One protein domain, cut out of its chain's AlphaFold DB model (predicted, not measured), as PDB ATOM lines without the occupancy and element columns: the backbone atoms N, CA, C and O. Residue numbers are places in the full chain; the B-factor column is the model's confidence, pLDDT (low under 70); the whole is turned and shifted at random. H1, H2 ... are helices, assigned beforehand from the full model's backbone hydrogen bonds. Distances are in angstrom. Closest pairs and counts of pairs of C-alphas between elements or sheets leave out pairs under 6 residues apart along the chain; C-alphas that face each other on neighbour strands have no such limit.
ATOM      1  N   ALA A 105      -3.838  -9.468 -17.169       85.50
ATOM      2  CA  ALA A 105      -4.071  -9.355 -18.605       85.50
ATOM      3  C   ALA A 105      -3.959 -10.716 -19.316       85.50
ATOM      4  O   ALA A 105      -4.840 -11.084 -20.092       85.50
ATOM      5  N   ARG A 106      -2.934 -11.520 -18.994       81.88
ATOM      6  CA  ARG A 106      -2.761 -12.870 -19.567       81.88
ATOM      7  C   ARG A 106      -3.850 -13.854 -19.146       81.88
ATOM      8  O   ARG A 106      -4.176 -14.765 -19.907       81.88
ATOM      9  N   ILE A 107      -4.385 -13.724 -17.933       81.00
ATOM     10  CA  ILE A 107      -5.529 -14.536 -17.491       81.00
ATOM     11  C   ILE A 107      -6.760 -14.168 -18.322       81.00
ATOM     12  O   ILE A 107      -7.378 -15.059 -18.906       81.00
ATOM     13  N   ALA A 108      -7.059 -12.873 -18.443       85.75
ATOM     14  CA  ALA A 108      -8.192 -12.385 -19.223       85.75
ATOM     15  C   ALA A 108      -8.098 -12.789 -20.706       85.75
ATOM     16  O   ALA A 108      -9.085 -13.236 -21.288       85.75
ATOM     17  N   GLU A 109      -6.904 -12.714 -21.302       86.88
ATOM     18  CA  GLU A 109      -6.650 -13.155 -22.677       86.88
ATOM     19  C   GLU A 109      -6.950 -14.650 -22.861       86.88
ATOM     20  O   GLU A 109      -7.702 -15.029 -23.761       86.88
ATOM     21  N   LYS A 110      -6.444 -15.511 -21.966       82.44
ATOM     22  CA  LYS A 110      -6.700 -16.962 -22.023       82.44
ATOM     23  C   LYS A 110      -8.175 -17.306 -21.827       82.44
ATOM     24  O   LYS A 110      -8.678 -18.248 -22.441       82.44
ATOM     25  N   GLU A 111      -8.882 -16.569 -20.976       84.31
ATOM     26  CA  GLU A 111     -10.323 -16.742 -20.785       84.31
ATOM     27  C   GLU A 111     -11.123 -16.303 -22.012       84.31
ATOM     28  O   GLU A 111     -12.059 -16.998 -22.420       84.31
ATOM     29  N   ALA A 112     -10.747 -15.183 -22.633       86.25
ATOM     30  CA  ALA A 112     -11.344 -14.723 -23.880       86.25
ATOM     31  C   ALA A 112     -11.111 -15.736 -25.012       86.25
ATOM     32  O   ALA A 112     -12.047 -16.077 -25.738       86.25
ATOM     33  N   GLU A 113      -9.902 -16.291 -25.117       85.00
ATOM     34  CA  GLU A 113      -9.564 -17.314 -26.105       85.00
ATOM     35  C   GLU A 113     -10.363 -18.610 -25.883       85.00
ATOM     36  O   GLU A 113     -10.895 -19.193 -26.833       85.00
ATOM     37  N   ALA A 114     -10.534 -19.038 -24.627       82.19
ATOM     38  CA  ALA A 114     -11.357 -20.196 -24.284       82.19
ATOM     39  C   ALA A 114     -12.832 -19.987 -24.668       82.19
ATOM     40  O   ALA A 114     -13.430 -20.861 -25.306       82.19
ATOM     41  N   LYS A 115     -13.405 -18.816 -24.358       83.69
ATOM     42  CA  LYS A 115     -14.774 -18.446 -24.763       83.69
ATOM     43  C   LYS A 115     -14.915 -18.424 -26.287       83.69
ATOM     44  O   LYS A 115     -15.849 -19.016 -26.824       83.69
ATOM     45  N   ALA A 116     -13.949 -17.833 -26.992       86.00
ATOM     46  CA  ALA A 116     -13.932 -17.802 -28.452       86.00
ATOM     47  C   ALA A 116     -13.839 -19.211 -29.064       86.00
ATOM     48  O   ALA A 116     -14.467 -19.486 -30.085       86.00
ATOM     49  N   LYS A 117     -13.086 -20.130 -28.446       84.50
ATOM     50  CA  LYS A 117     -12.985 -21.525 -28.898       84.50
ATOM     51  C   LYS A 117     -14.307 -22.278 -28.735       84.50
ATOM     52  O   LYS A 117     -14.696 -23.009 -29.648       84.50
ATOM     53  N   ILE A 118     -15.002 -22.082 -27.612       82.69
ATOM     54  CA  ILE A 118     -16.331 -22.664 -27.368       82.69
ATOM     55  C   ILE A 118     -17.330 -22.142 -28.405       82.69
ATOM     56  O   ILE A 118     -18.033 -22.931 -29.033       82.69
ATOM     57  N   GLU A 119     -17.338 -20.834 -28.650       84.56
ATOM     58  CA  GLU A 119     -18.239 -20.214 -29.621       84.56
ATOM     59  C   GLU A 119     -17.971 -20.711 -31.051       84.56
ATOM     60  O   GLU A 119     -18.885 -21.151 -31.746       84.56
ATOM     61  N   LYS A 120     -16.698 -20.780 -31.467       86.94
ATOM     62  CA  LYS A 120     -16.309 -21.375 -32.759       86.94
ATOM     63  C   LYS A 120     -16.779 -22.825 -32.887       86.94
ATOM     64  O   LYS A 120     -17.236 -23.227 -33.958       86.94
ATOM     65  N   ARG A 121     -16.687 -23.622 -31.813       84.50
ATOM     66  CA  ARG A 121     -17.173 -25.010 -31.809       84.50
ATOM     67  C   ARG A 121     -18.694 -25.070 -31.943       84.50
ATOM     68  O   ARG A 121     -19.179 -25.872 -32.736       84.50
ATOM     69  N   ARG A 122     -19.438 -24.207 -31.247       85.12
ATOM     70  CA  ARG A 122     -20.904 -24.109 -31.372       85.12
ATOM     71  C   ARG A 122     -21.330 -23.747 -32.791       85.12
ATOM     72  O   ARG A 122     -22.154 -24.444 -33.374       85.12
ATOM     73  N   GLN A 123     -20.710 -22.732 -33.385       88.44
ATOM     74  CA  GLN A 123     -20.978 -22.327 -34.769       88.44
ATOM     75  C   GLN A 123     -20.648 -23.441 -35.768       88.44
ATOM     76  O   GLN A 123     -21.405 -23.690 -36.710       88.44
ATOM     77  N   TYR A 124     -19.539 -24.150 -35.545       88.31
ATOM     78  CA  TYR A 124     -19.182 -25.320 -36.337       88.31
ATOM     79  C   TYR A 124     -20.256 -26.411 -36.259       88.31
ATOM     80  O   TYR A 124     -20.681 -26.906 -37.304       88.31
ATOM     81  N   LEU A 125     -20.721 -26.753 -35.053       88.56
ATOM     82  CA  LEU A 125     -21.769 -27.755 -34.849       88.56
ATOM     83  C   LEU A 125     -23.074 -27.346 -35.536       88.56
ATOM     84  O   LEU A 125     -23.621 -28.142 -36.291       88.56
ATOM     85  N   ILE A 126     -23.513 -26.092 -35.383       90.25
ATOM     86  CA  ILE A 126     -24.702 -25.565 -36.074       90.25
ATOM     87  C   ILE A 126     -24.578 -25.763 -37.588       90.25
ATOM     88  O   ILE A 126     -25.490 -26.284 -38.232       90.25
ATOM     89  N   ARG A 127     -23.430 -25.393 -38.169       91.81
ATOM     90  CA  ARG A 127     -23.186 -25.529 -39.609       91.81
ATOM     91  C   ARG A 127     -23.205 -26.988 -40.063       91.81
ATOM     92  O   ARG A 127     -23.810 -27.301 -41.085       91.81
ATOM     93  N   VAL A 128     -22.536 -27.875 -39.328       92.31
ATOM     94  CA  VAL A 128     -22.479 -29.305 -39.659       92.31
ATOM     95  C   VAL A 128     -23.864 -29.930 -39.573       92.31
ATOM     96  O   VAL A 128     -24.269 -30.609 -40.514       92.31
ATOM     97  N   THR A 129     -24.607 -29.671 -38.500       92.06
ATOM     98  CA  THR A 129     -25.963 -30.198 -38.314       92.06
ATOM     99  C   THR A 129     -26.905 -29.684 -39.397       92.06
ATOM    100  O   THR A 129     -27.620 -30.476 -40.003       92.06
ATOM    101  N   ARG A 130     -26.828 -28.396 -39.757       93.25
ATOM    102  CA  ARG A 130     -27.602 -27.835 -40.877       93.25
ATOM    103  C   ARG A 130     -27.312 -28.543 -42.197       93.25
ATOM    104  O   ARG A 130     -28.232 -28.850 -42.949       93.25
ATOM    105  N   ASN A 131     -26.041 -28.821 -42.478       93.44
ATOM    106  CA  ASN A 131     -25.653 -29.539 -43.689       93.44
ATOM    107  C   ASN A 131     -26.113 -31.001 -43.667       93.44
ATOM    108  O   ASN A 131     -26.496 -31.516 -44.713       93.44
ATOM    109  N   LYS A 132     -26.104 -31.659 -42.500       93.88
ATOM    110  CA  LYS A 132     -26.634 -33.020 -42.342       93.88
ATOM    111  C   LYS A 132     -28.122 -33.073 -42.675       93.88
ATOM    112  O   LYS A 132     -28.481 -33.816 -43.580       93.88
ATOM    113  N   VAL A 133     -28.929 -32.204 -42.064       93.75
ATOM    114  CA  VAL A 133     -30.372 -32.103 -42.347       93.75
ATOM    115  C   VAL A 133     -30.611 -31.877 -43.843       93.75
ATOM    116  O   VAL A 133     -31.320 -32.644 -44.487       93.75
ATOM    117  N   LYS A 134     -29.935 -30.896 -44.457       92.81
ATOM    118  CA  LYS A 134     -30.063 -30.647 -45.906       92.81
ATOM    119  C   LYS A 134     -29.705 -31.871 -46.757       92.81
ATOM    120  O   LYS A 134     -30.382 -32.154 -47.744       92.81
ATOM    121  N   ASN A 135     -28.647 -32.592 -46.394       94.50
ATOM    122  CA  ASN A 135     -28.213 -33.779 -47.125       94.50
ATOM    123  C   ASN A 135     -29.191 -34.951 -46.975       94.50
ATOM    124  O   ASN A 135     -29.410 -35.665 -47.951       94.50
ATOM    125  N   GLU A 136     -29.791 -35.132 -45.800       93.56
ATOM    126  CA  GLU A 136     -30.814 -36.155 -45.555       93.56
ATOM    127  C   GLU A 136     -32.051 -35.901 -46.417       93.56
ATOM    128  O   GLU A 136     -32.462 -36.774 -47.182       93.56
ATOM    129  N   TYR A 137     -32.573 -34.674 -46.408       94.06
ATOM    130  CA  TYR A 137     -33.701 -34.296 -47.262       94.06
ATOM    131  C   TYR A 137     -33.397 -34.455 -48.746       94.06
ATOM    132  O   TYR A 137     -34.227 -34.967 -49.497       94.06
ATOM    133  N   ARG A 138     -32.187 -34.093 -49.175       93.44
ATOM    134  CA  ARG A 138     -31.740 -34.323 -50.551       93.44
ATOM    135  C   ARG A 138     -31.695 -35.813 -50.895       93.44
ATOM    136  O   ARG A 138     -32.106 -36.197 -51.989       93.44
ATOM    137  N   ALA A 139     -31.211 -36.666 -49.993       94.31
ATOM    138  CA  ALA A 139     -31.189 -38.113 -50.202       94.31
ATOM    139  C   ALA A 139     -32.612 -38.680 -50.332       94.31
ATOM    140  O   ALA A 139     -32.898 -39.408 -51.287       94.31
ATOM    141  N   HIS A 140     -33.523 -38.275 -49.444       93.44
ATOM    142  CA  HIS A 140     -34.937 -38.638 -49.526       93.44
ATOM    143  C   HIS A 140     -35.597 -38.118 -50.810       93.44
ATOM    144  O   HIS A 140     -36.332 -38.861 -51.459       93.44
ATOM    145  N   GLY A 141     -35.271 -36.901 -51.250       95.31
ATOM    146  CA  GLY A 141     -35.771 -36.333 -52.502       95.31
ATOM    147  C   GLY A 141     -35.285 -37.078 -53.744       95.31
ATOM    148  O   GLY A 141     -36.036 -37.293 -54.699       95.31
ATOM    149  N   VAL A 142     -34.039 -37.560 -53.745       94.88
ATOM    150  CA  VAL A 142     -33.530 -38.434 -54.816       94.88
ATOM    151  C   VAL A 142     -34.303 -39.754 -54.864       94.88
ATOM    152  O   VAL A 142     -34.631 -40.222 -55.959       94.88
ATOM    153  N   ILE A 143     -34.616 -40.346 -53.708       95.31
ATOM    154  CA  ILE A 143     -35.404 -41.583 -53.621       95.31
ATOM    155  C   ILE A 143     -36.831 -41.342 -54.131       95.31
ATOM    156  O   ILE A 143     -37.271 -42.061 -55.028       95.31
ATOM    157  N   ALA A 144     -37.503 -40.289 -53.658       94.62
ATOM    158  CA  ALA A 144     -38.856 -39.928 -54.080       94.62
ATOM    159  C   ALA A 144     -38.939 -39.694 -55.596       94.62
ATOM    160  O   ALA A 144     -39.802 -40.245 -56.272       94.62
ATOM    161  N   ARG A 145     -37.972 -38.973 -56.183       94.50
ATOM    162  CA  ARG A 145     -37.905 -38.766 -57.641       94.50
ATOM    163  C   ARG A 145     -37.695 -40.060 -58.424       94.50
ATOM    164  O   ARG A 145     -38.205 -40.182 -59.539       94.50
ATOM    165  N   ARG A 146     -36.924 -41.016 -57.895       95.56
ATOM    166  CA  ARG A 146     -36.769 -42.340 -58.524       95.56
ATOM    167  C   ARG A 146     -38.074 -43.126 -58.460       95.56
ATOM    168  O   ARG A 146     -38.479 -43.670 -59.482       95.56
ATOM    169  N   GLN A 147     -38.736 -43.141 -57.308       93.56
ATOM    170  CA  GLN A 147     -40.024 -43.813 -57.127       93.56
ATOM    171  C   GLN A 147     -41.101 -43.212 -58.034       93.56
ATOM    172  O   GLN A 147     -41.799 -43.949 -58.721       93.56
ATOM    173  N   GLU A 148     -41.162 -41.886 -58.140       93.94
ATOM    174  CA  GLU A 148     -42.105 -41.199 -59.022       93.94
ATOM    175  C   GLU A 148     -41.848 -41.524 -60.500       93.94
ATOM    176  O   GLU A 148     -42.785 -41.758 -61.261       93.94
ATOM    177  N   LYS A 149     -40.579 -41.628 -60.924       94.69
ATOM    178  CA  LYS A 149     -40.250 -42.099 -62.280       94.69
ATOM    179  C   LYS A 149     -40.747 -43.523 -62.531       94.69
ATOM    180  O   LYS A 149     -41.267 -43.778 -63.615       94.69
ATOM    181  N   VAL A 150     -40.598 -44.426 -61.560       94.00
ATOM    182  CA  VAL A 150     -41.095 -45.810 -61.660       94.00
ATOM    183  C   VAL A 150     -42.623 -45.827 -61.730       94.00
ATOM    184  O   VAL A 150     -43.175 -46.447 -62.636       94.00
ATOM    185  N   ARG A 151     -43.308 -45.066 -60.866       92.81
ATOM    186  CA  ARG A 151     -44.771 -44.910 -60.894       92.81
ATOM    187  C   ARG A 151     -45.247 -44.416 -62.259       92.81
ATOM    188  O   ARG A 151     -46.141 -45.007 -62.855       92.81
ATOM    189  N   LEU A 152     -44.619 -43.369 -62.800       92.44
ATOM    190  CA  LEU A 152     -44.959 -42.816 -64.114       92.44
ATOM    191  C   LEU A 152     -44.720 -43.815 -65.255       92.44
ATOM    192  O   LEU A 152     -45.502 -43.849 -66.207       92.44
ATOM    193  N   GLN A 153     -43.664 -44.631 -65.179       92.19
ATOM    194  CA  GLN A 153     -43.424 -45.711 -66.140       92.19
ATOM    195  C   GLN A 153     -44.536 -46.762 -66.082       92.19
ATOM    196  O   GLN A 153     -45.121 -47.064 -67.121       92.19
ATOM    197  N   GLN A 154     -44.900 -47.223 -64.883       88.88
ATOM    198  CA  GLN A 154     -45.984 -48.187 -64.676       88.88
ATOM    199  C   GLN A 154     -47.327 -47.635 -65.169       88.88
ATOM    200  O   GLN A 154     -48.024 -48.291 -65.938       88.88
ATOM    201  N   VAL A 155     -47.667 -46.389 -64.827       88.75
ATOM    202  CA  VAL A 155     -48.878 -45.713 -65.327       88.75
ATOM    203  C   VAL A 155     -48.895 -45.677 -66.854       88.75
ATOM    204  O   VAL A 155     -49.926 -45.947 -67.474       88.75
ATOM    205  N   LYS A 156     -47.753 -45.390 -67.488       88.25
ATOM    206  CA  LYS A 156     -47.628 -45.379 -68.949       88.25
ATOM    207  C   LYS A 156     -47.803 -46.774 -69.554       88.25
ATOM    208  O   LYS A 156     -48.389 -46.887 -70.629       88.25
ATOM    209  N   GLU A 157     -47.310 -47.820 -68.898       86.62
ATOM    210  CA  GLU A 157     -47.498 -49.218 -69.307       86.62
ATOM    211  C   GLU A 157     -48.962 -49.642 -69.212       86.62
ATOM    212  O   GLU A 157     -49.499 -50.125 -70.205       86.62
ATOM    213  N   PHE A 158     -49.640 -49.363 -68.093       83.75
ATOM    214  CA  PHE A 158     -51.079 -49.616 -67.942       83.75
ATOM    215  C   PHE A 158     -51.911 -48.828 -68.956       83.75
ATOM    216  O   PHE A 158     -52.822 -49.383 -69.561       83.75
ATOM    217  N   SER A 159     -51.548 -47.573 -69.226       81.06
ATOM    218  CA  SER A 159     -52.218 -46.757 -70.248       81.06
ATOM    219  C   SER A 159     -52.038 -47.343 -71.655       81.06
ATOM    220  O   SER A 159     -52.969 -47.355 -72.453       81.06
ATOM    221  N   ARG A 160     -50.850 -47.871 -71.978       79.44
ATOM    222  CA  ARG A 160     -50.564 -48.510 -73.277       79.44
ATOM    223  C   ARG A 160     -51.192 -49.901 -73.410       79.44
ATOM    224  O   ARG A 160     -51.639 -50.255 -74.497       79.44
ATOM    225  N   GLY A 161     -51.202 -50.687 -72.334       69.00
ATOM    226  CA  GLY A 161     -51.787 -52.029 -72.270       69.00
ATOM    227  C   GLY A 161     -53.315 -52.004 -72.240       69.00
ATOM    228  O   GLY A 161     -53.950 -52.792 -72.937       69.00
ATOM    229  N   GLY A 162     -53.910 -51.036 -71.538       60.34
ATOM    230  CA  GLY A 162     -55.355 -50.797 -71.507       60.34
ATOM    231  C   GLY A 162     -55.934 -50.432 -72.875       60.34
ATOM    232  O   GLY A 162     -57.013 -50.904 -73.217       60.34
ATOM    233  N   VAL A 163     -55.176 -49.712 -73.712       55.41
ATOM    234  CA  VAL A 163     -55.541 -49.447 -75.119       55.41
ATOM    235  C   VAL A 163     -55.527 -50.723 -75.977       55.41
ATOM    236  O   VAL A 163     -56.266 -50.807 -76.952       55.41
ATOM    237  N   ARG A 164     -54.716 -51.734 -75.631       56.06
ATOM    238  CA  ARG A 164     -54.620 -53.000 -76.387       56.06
ATOM    239  C   ARG A 164     -55.568 -54.092 -75.896       56.06
ATOM    240  O   ARG A 164     -55.982 -54.916 -76.700       56.06
ATOM    241  N   SER A 165     -55.883 -54.119 -74.601       57.88
ATOM    242  CA  SER A 165     -56.674 -55.190 -73.977       57.88
ATOM    243  C   SER A 165     -58.067 -54.752 -73.512       57.88
ATOM    244  O   SER A 165     -58.783 -55.544 -72.905       57.88
ATOM    245  N   GLY A 166     -58.464 -53.503 -73.768       57.12
ATOM    246  CA  GLY A 166     -59.842 -53.031 -73.617       57.12
ATOM    247  C   GLY A 166     -60.334 -52.787 -72.188       57.12
ATOM    248  O   GLY A 166     -61.413 -52.227 -72.065       57.12
ATOM    249  N   ASN A 167     -59.605 -53.168 -71.124       55.69
ATOM    250  CA  ASN A 167     -60.116 -53.017 -69.748       55.69
ATOM    251  C   ASN A 167     -59.073 -53.012 -68.601       55.69
ATOM    252  O   ASN A 167     -59.405 -53.346 -67.464       55.69
ATOM    253  N   SER A 168     -57.811 -52.631 -68.834       64.38
ATOM    254  CA  SER A 168     -56.862 -52.461 -67.714       64.38
ATOM    255  C   SER A 168     -57.026 -51.090 -67.058       64.38
ATOM    256  O   SER A 168     -56.460 -50.102 -67.520       64.38
ATOM    257  N   LEU A 169     -57.800 -51.041 -65.973       73.50
ATOM    258  CA  LEU A 169     -57.873 -49.885 -65.076       73.50
ATOM    259  C   LEU A 169     -56.530 -49.695 -64.353       73.50
ATOM    260  O   LEU A 169     -55.895 -50.667 -63.943       73.50
ATOM    261  N   ILE A 170     -56.094 -48.441 -64.202       78.06
ATOM    262  CA  ILE A 170     -54.873 -48.105 -63.459       78.06
ATOM    263  C   ILE A 170     -55.123 -48.395 -61.971       78.06
ATOM    264  O   ILE A 170     -56.109 -47.889 -61.427       78.06
ATOM    265  N   PRO A 171     -54.255 -49.173 -61.298       83.19
ATOM    266  CA  PRO A 171     -54.359 -49.408 -59.864       83.19
ATOM    267  C   PRO A 171     -54.440 -48.095 -59.065       83.19
ATOM    268  O   PRO A 171     -53.695 -47.158 -59.367       83.19
ATOM    269  N   PRO A 172     -55.288 -48.013 -58.021       82.81
ATOM    270  CA  PRO A 172     -55.506 -46.778 -57.264       82.81
ATOM    271  C   PRO A 172     -54.234 -46.257 -56.580       82.81
ATOM    272  O   PRO A 172     -54.051 -45.049 -56.458       82.81
ATOM    273  N   GLU A 173     -53.313 -47.149 -56.215       83.25
ATOM    274  CA  GLU A 173     -52.002 -46.808 -55.644       83.25
ATOM    275  C   GLU A 173     -51.146 -45.961 -56.596       83.25
ATOM    276  O   GLU A 173     -50.406 -45.082 -56.164       83.25
ATOM    277  N   LEU A 174     -51.280 -46.182 -57.906       83.62
ATOM    278  CA  LEU A 174     -50.537 -45.446 -58.923       83.62
ATOM    279  C   LEU A 174     -51.194 -44.115 -59.290       83.62
ATOM    280  O   LEU A 174     -50.597 -43.358 -60.049       83.62
ATOM    281  N   LEU A 175     -52.393 -43.807 -58.787       83.25
ATOM    282  CA  LEU A 175     -53.055 -42.524 -59.045       83.25
ATOM    283  C   LEU A 175     -52.485 -41.398 -58.179       83.25
ATOM    284  O   LEU A 175     -52.527 -40.239 -58.591       83.25
ATOM    285  N   VAL A 176     -51.932 -41.731 -57.011       88.44
ATOM    286  CA  VAL A 176     -51.382 -40.753 -56.069       88.44
ATOM    287  C   VAL A 176     -49.946 -40.392 -56.478       88.44
ATOM    288  O   VAL A 176     -49.090 -41.276 -56.535       88.44
ATOM    289  N   PRO A 177     -49.646 -39.113 -56.776       88.69
ATOM    290  CA  PRO A 177     -48.277 -38.670 -57.025       88.69
ATOM    291  C   PRO A 177     -47.428 -38.767 -55.757       88.69
ATOM    292  O   PRO A 177     -47.901 -38.428 -54.672       88.69
ATOM    293  N   ILE A 178     -46.162 -39.161 -55.894       90.38
ATOM    294  CA  ILE A 178     -45.231 -39.194 -54.760       90.38
ATOM    295  C   ILE A 178     -44.598 -37.799 -54.606       90.38
ATOM    296  O   ILE A 178     -43.877 -37.361 -55.510       90.38
ATOM    297  N   PRO A 179     -44.851 -37.072 -53.498       88.00
ATOM    298  CA  PRO A 179     -44.298 -35.737 -53.298       88.00
ATOM    299  C   PRO A 179     -42.792 -35.790 -53.013       88.00
ATOM    300  O   PRO A 179     -42.295 -36.700 -52.351       88.00
ATOM    301  N   ASP A 180     -42.060 -34.790 -53.507       89.88
ATOM    302  CA  ASP A 180     -40.618 -34.661 -53.285       89.88
ATOM    303  C   ASP A 180     -40.352 -33.924 -51.957       89.88
ATOM    304  O   ASP A 180     -40.634 -32.721 -51.873       89.88
ATOM    305  N   PRO A 181     -39.809 -34.597 -50.924       86.56
ATOM    306  CA  PRO A 181     -39.568 -33.982 -49.621       86.56
ATOM    307  C   PRO A 181     -38.537 -32.848 -49.682       86.56
ATOM    308  O   PRO A 181     -38.605 -31.933 -48.870       86.56
ATOM    309  N   GLU A 182     -37.621 -32.853 -50.658       87.44
ATOM    310  CA  GLU A 182     -36.634 -31.777 -50.841       87.44
ATOM    311  C   GLU A 182     -37.309 -30.456 -51.246       87.44
ATOM    312  O   GLU A 182     -36.856 -29.383 -50.862       87.44
ATOM    313  N   LYS A 183     -38.415 -30.522 -51.999       84.75
ATOM    314  CA  LYS A 183     -39.145 -29.336 -52.485       84.75
ATOM    315  C   LYS A 183     -40.135 -28.773 -51.473       84.75
ATOM    316  O   LYS A 183     -40.492 -27.605 -51.571       84.75
ATOM    317  N   ALA A 184     -40.605 -29.612 -50.556       85.19
ATOM    318  CA  ALA A 184     -41.496 -29.208 -49.474       85.19
ATOM    319  C   ALA A 184     -40.739 -28.567 -48.299       85.19
ATOM    320  O   ALA A 184     -41.365 -27.988 -47.418       85.19
ATOM    321  N   LEU A 185     -39.408 -28.677 -48.282       87.19
ATOM    322  CA  LEU A 185     -38.573 -28.209 -47.188       87.19
ATOM    323  C   LEU A 185     -38.447 -26.681 -47.196       87.19
ATOM    324  O   LEU A 185     -37.874 -26.108 -48.125       87.19
ATOM    325  N   THR A 186     -38.928 -26.024 -46.139       90.81
ATOM    326  CA  THR A 186     -38.681 -24.594 -45.921       90.81
ATOM    327  C   THR A 186     -37.466 -24.367 -45.023       90.81
ATOM    328  O   THR A 186     -37.077 -25.226 -44.230       90.81
ATOM    329  N   ASP A 187     -36.850 -23.182 -45.109       88.06
ATOM    330  CA  ASP A 187     -35.712 -22.838 -44.244       88.06
ATOM    331  C   ASP A 187     -36.080 -22.854 -42.748       88.06
ATOM    332  O   ASP A 187     -35.221 -23.141 -41.914       88.06
ATOM    333  N   GLN A 188     -37.352 -22.609 -42.408       89.06
ATOM    334  CA  GLN A 188     -37.859 -22.685 -41.035       89.06
ATOM    335  C   GLN A 188     -37.862 -24.125 -40.511       89.06
ATOM    336  O   GLN A 188     -37.408 -24.363 -39.393       89.06
ATOM    337  N   ASP A 189     -38.287 -25.086 -41.333       89.31
ATOM    338  CA  ASP A 189     -38.283 -26.509 -40.975       89.31
ATOM    339  C   ASP A 189     -36.856 -27.010 -40.715       89.31
ATOM    340  O   ASP A 189     -36.598 -27.722 -39.743       89.31
ATOM    341  N   ILE A 190     -35.901 -26.565 -41.542       89.50
ATOM    342  CA  ILE A 190     -34.477 -26.870 -41.357       89.50
ATOM    343  C   ILE A 190     -33.989 -26.319 -40.017       89.50
ATOM    344  O   ILE A 190     -33.252 -26.994 -39.301       89.50
ATOM    345  N   GLU A 191     -34.354 -25.086 -39.671       90.12
ATOM    346  CA  GLU A 191     -33.914 -24.468 -38.420       90.12
ATOM    347  C   GLU A 191     -34.520 -25.131 -37.183       90.12
ATOM    348  O   GLU A 191     -33.802 -25.307 -36.195       90.12
ATOM    349  N   LEU A 192     -35.788 -25.541 -37.237       91.38
ATOM    350  CA  LEU A 192     -36.433 -26.283 -36.153       91.38
ATOM    351  C   LEU A 192     -35.732 -27.619 -35.903       91.38
ATOM    352  O   LEU A 192     -35.305 -27.882 -34.780       91.38
ATOM    353  N   GLN A 193     -35.489 -28.404 -36.951       89.94
ATOM    354  CA  GLN A 193     -34.807 -29.693 -36.814       89.94
ATOM    355  C   GLN A 193     -33.355 -29.554 -36.373       89.94
ATOM    356  O   GLN A 193     -32.867 -30.332 -35.555       89.94
ATOM    357  N   VAL A 194     -32.644 -28.541 -36.874       90.62
ATOM    358  CA  VAL A 194     -31.289 -28.250 -36.398       90.62
ATOM    359  C   VAL A 194     -31.308 -27.947 -34.902       90.62
ATOM    360  O   VAL A 194     -30.451 -28.456 -34.187       90.62
ATOM    361  N   ARG A 195     -32.276 -27.165 -34.405       88.56
ATOM    362  CA  ARG A 195     -32.410 -26.893 -32.966       88.56
ATOM    363  C   ARG A 195     -32.705 -28.164 -32.176       88.56
ATOM    364  O   ARG A 195     -32.027 -28.396 -31.182       88.56
ATOM    365  N   GLU A 196     -33.648 -28.986 -32.622       89.75
ATOM    366  CA  GLU A 196     -33.985 -30.258 -31.972       89.75
ATOM    367  C   GLU A 196     -32.763 -31.176 -31.863       89.75
ATOM    368  O   GLU A 196     -32.407 -31.615 -30.768       89.75
ATOM    369  N   ILE A 197     -32.045 -31.383 -32.970       87.94
ATOM    370  CA  ILE A 197     -30.836 -32.213 -32.992       87.94
ATOM    371  C   ILE A 197     -29.768 -31.624 -32.065       87.94
ATOM    372  O   ILE A 197     -29.149 -32.352 -31.291       87.94
ATOM    373  N   LEU A 198     -29.550 -30.308 -32.094       86.75
ATOM    374  CA  LEU A 198     -28.549 -29.667 -31.240       86.75
ATOM    375  C   LEU A 198     -28.895 -29.750 -29.748       86.75
ATOM    376  O   LEU A 198     -27.983 -29.925 -28.948       86.75
ATOM    377  N   ILE A 199     -30.173 -29.686 -29.362       84.56
ATOM    378  CA  ILE A 199     -30.605 -29.872 -27.964       84.56
ATOM    379  C   ILE A 199     -30.269 -31.286 -27.478       84.56
ATOM    380  O   ILE A 199     -29.865 -31.463 -26.333       84.56
ATOM    381  N   THR A 200     -30.372 -32.291 -28.348       83.88
ATOM    382  CA  THR A 200     -29.995 -33.671 -27.998       83.88
ATOM    383  C   THR A 200     -28.481 -33.902 -27.946       83.88
ATOM    384  O   THR A 200     -28.038 -34.915 -27.407       83.88
ATOM    385  N   MET A 201     -27.663 -32.983 -28.479       78.56
ATOM    386  CA  MET A 201     -26.207 -33.123 -28.491       78.56
ATOM    387  C   MET A 201     -25.585 -32.631 -27.173       78.56
ATOM    388  O   MET A 201     -25.619 -31.426 -26.897       78.56
ATOM    389  N   PRO A 202     -24.913 -33.507 -26.397       68.69
ATOM    390  CA  PRO A 202     -24.303 -33.114 -25.124       68.69
ATOM    391  C   PRO A 202     -23.259 -31.998 -25.299       68.69
ATOM    392  O   PRO A 202     -23.193 -31.065 -24.498       68.69
ATOM    393  N   GLU A 203     -22.514 -32.031 -26.413       66.44
ATOM    394  CA  GLU A 203     -21.494 -31.031 -26.759       66.44
ATOM    395  C   GLU A 203     -22.054 -29.604 -26.914       66.44
ATOM    396  O   GLU A 203     -21.320 -28.631 -26.734       66.44
ATOM    397  N   PHE A 204     -23.336 -29.453 -27.265       68.38
ATOM    398  CA  PHE A 204     -23.952 -28.148 -27.512       68.38
ATOM    399  C   PHE A 204     -24.462 -27.492 -26.219       68.38
ATOM    400  O   PHE A 204     -24.258 -26.291 -26.012       68.38
ATOM    401  N   LEU A 205     -25.029 -28.294 -25.308       62.66
ATOM    402  CA  LEU A 205     -25.501 -27.876 -23.977       62.66
ATOM    403  C   LEU A 205     -24.366 -27.548 -22.989       62.66
ATOM    404  O   LEU A 205     -24.625 -27.135 -21.863       62.66
TER     405      LEU A 205
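AT A GLANCE: This is residues 105 to 205 of the 258 residues of an uncharacterized protein of Pseudogymnoascus sp. WSF 3629 (UniProt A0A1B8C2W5). A single very long helix, H1, runs the whole length of a thin rod. From its far end an unnamed stretch, residues 166 to 180, folds back along it to the small helix H2, which packs on the middle part of H1, and then H3 crosses H1 on a slant. The first residues of H1, 105 to 117, stick out free. The printed part has 101 residues with three named helices, in the order H1, H2, H3, and no named strand, and its class is all helix. The whole is extended, with a radius of gyration of the C-alphas of 24.5 A and spans of 89 by 19 by 16 A.

HOW THE PARTS SIT: H1, residues 105 to 165, is the longest helix. It touches H2, residues 181 to 184, with residues 137 to 144 alone, and their closest C-alphas are those of Gly 141 and Glu 182, 4.9 A apart. H1 also touches H3, residues 187 to 200, with residues 125 to 134 alone; the closest C-alphas are those of Arg 130 and Val 194, 5.8 A apart. H1 and H3 stand at a steep tilt of 57 degrees and run opposite ways. H2 and H3 are apart. In H3 every O i to N i+4 pair is within hydrogen-bond range, in H1 56 of 57 are, and H2 is too short for such a pair, with its one O i to N i+3 pair within range.

IN THESE COORDINATES: H1 begins at C-alpha 105, at (-4.071, -9.355, -18.605), and ends at C-alpha 165, at (-56.674, -55.190, -73.977), 89.1 A from first to last C-alpha over 61 residues. H2 has four residues, Pro 181 to Ala 184, and measures 5.2 A from first to last C-alpha. H3, 14 residues from Asp 187 to Thr 200, measures 20.3 A from first to last C-alpha and ends at C-alpha 200, at (-29.995, -33.671, -27.998).

THE WHOLE: The two C-alphas farthest apart are those of Ala 105 and Gly 166, at 89.7 A, while the first and last printed C-alphas, those of Ala 105 and Leu 205, are 28.8 A apart. Without residues 105 to 117 the body of 88 residues spans 70 by 19 by 16 A. The printed part has no cut. The link from H1 to H2 is long, with 15 residues, and the link from H2 to H3 is tight, with 2 residues. The mean pLDDT of the printed part is 85.1; it is under 70 at residues 161 to 168, of which 161 to 165 belong to H1, and at residues 202 to 205.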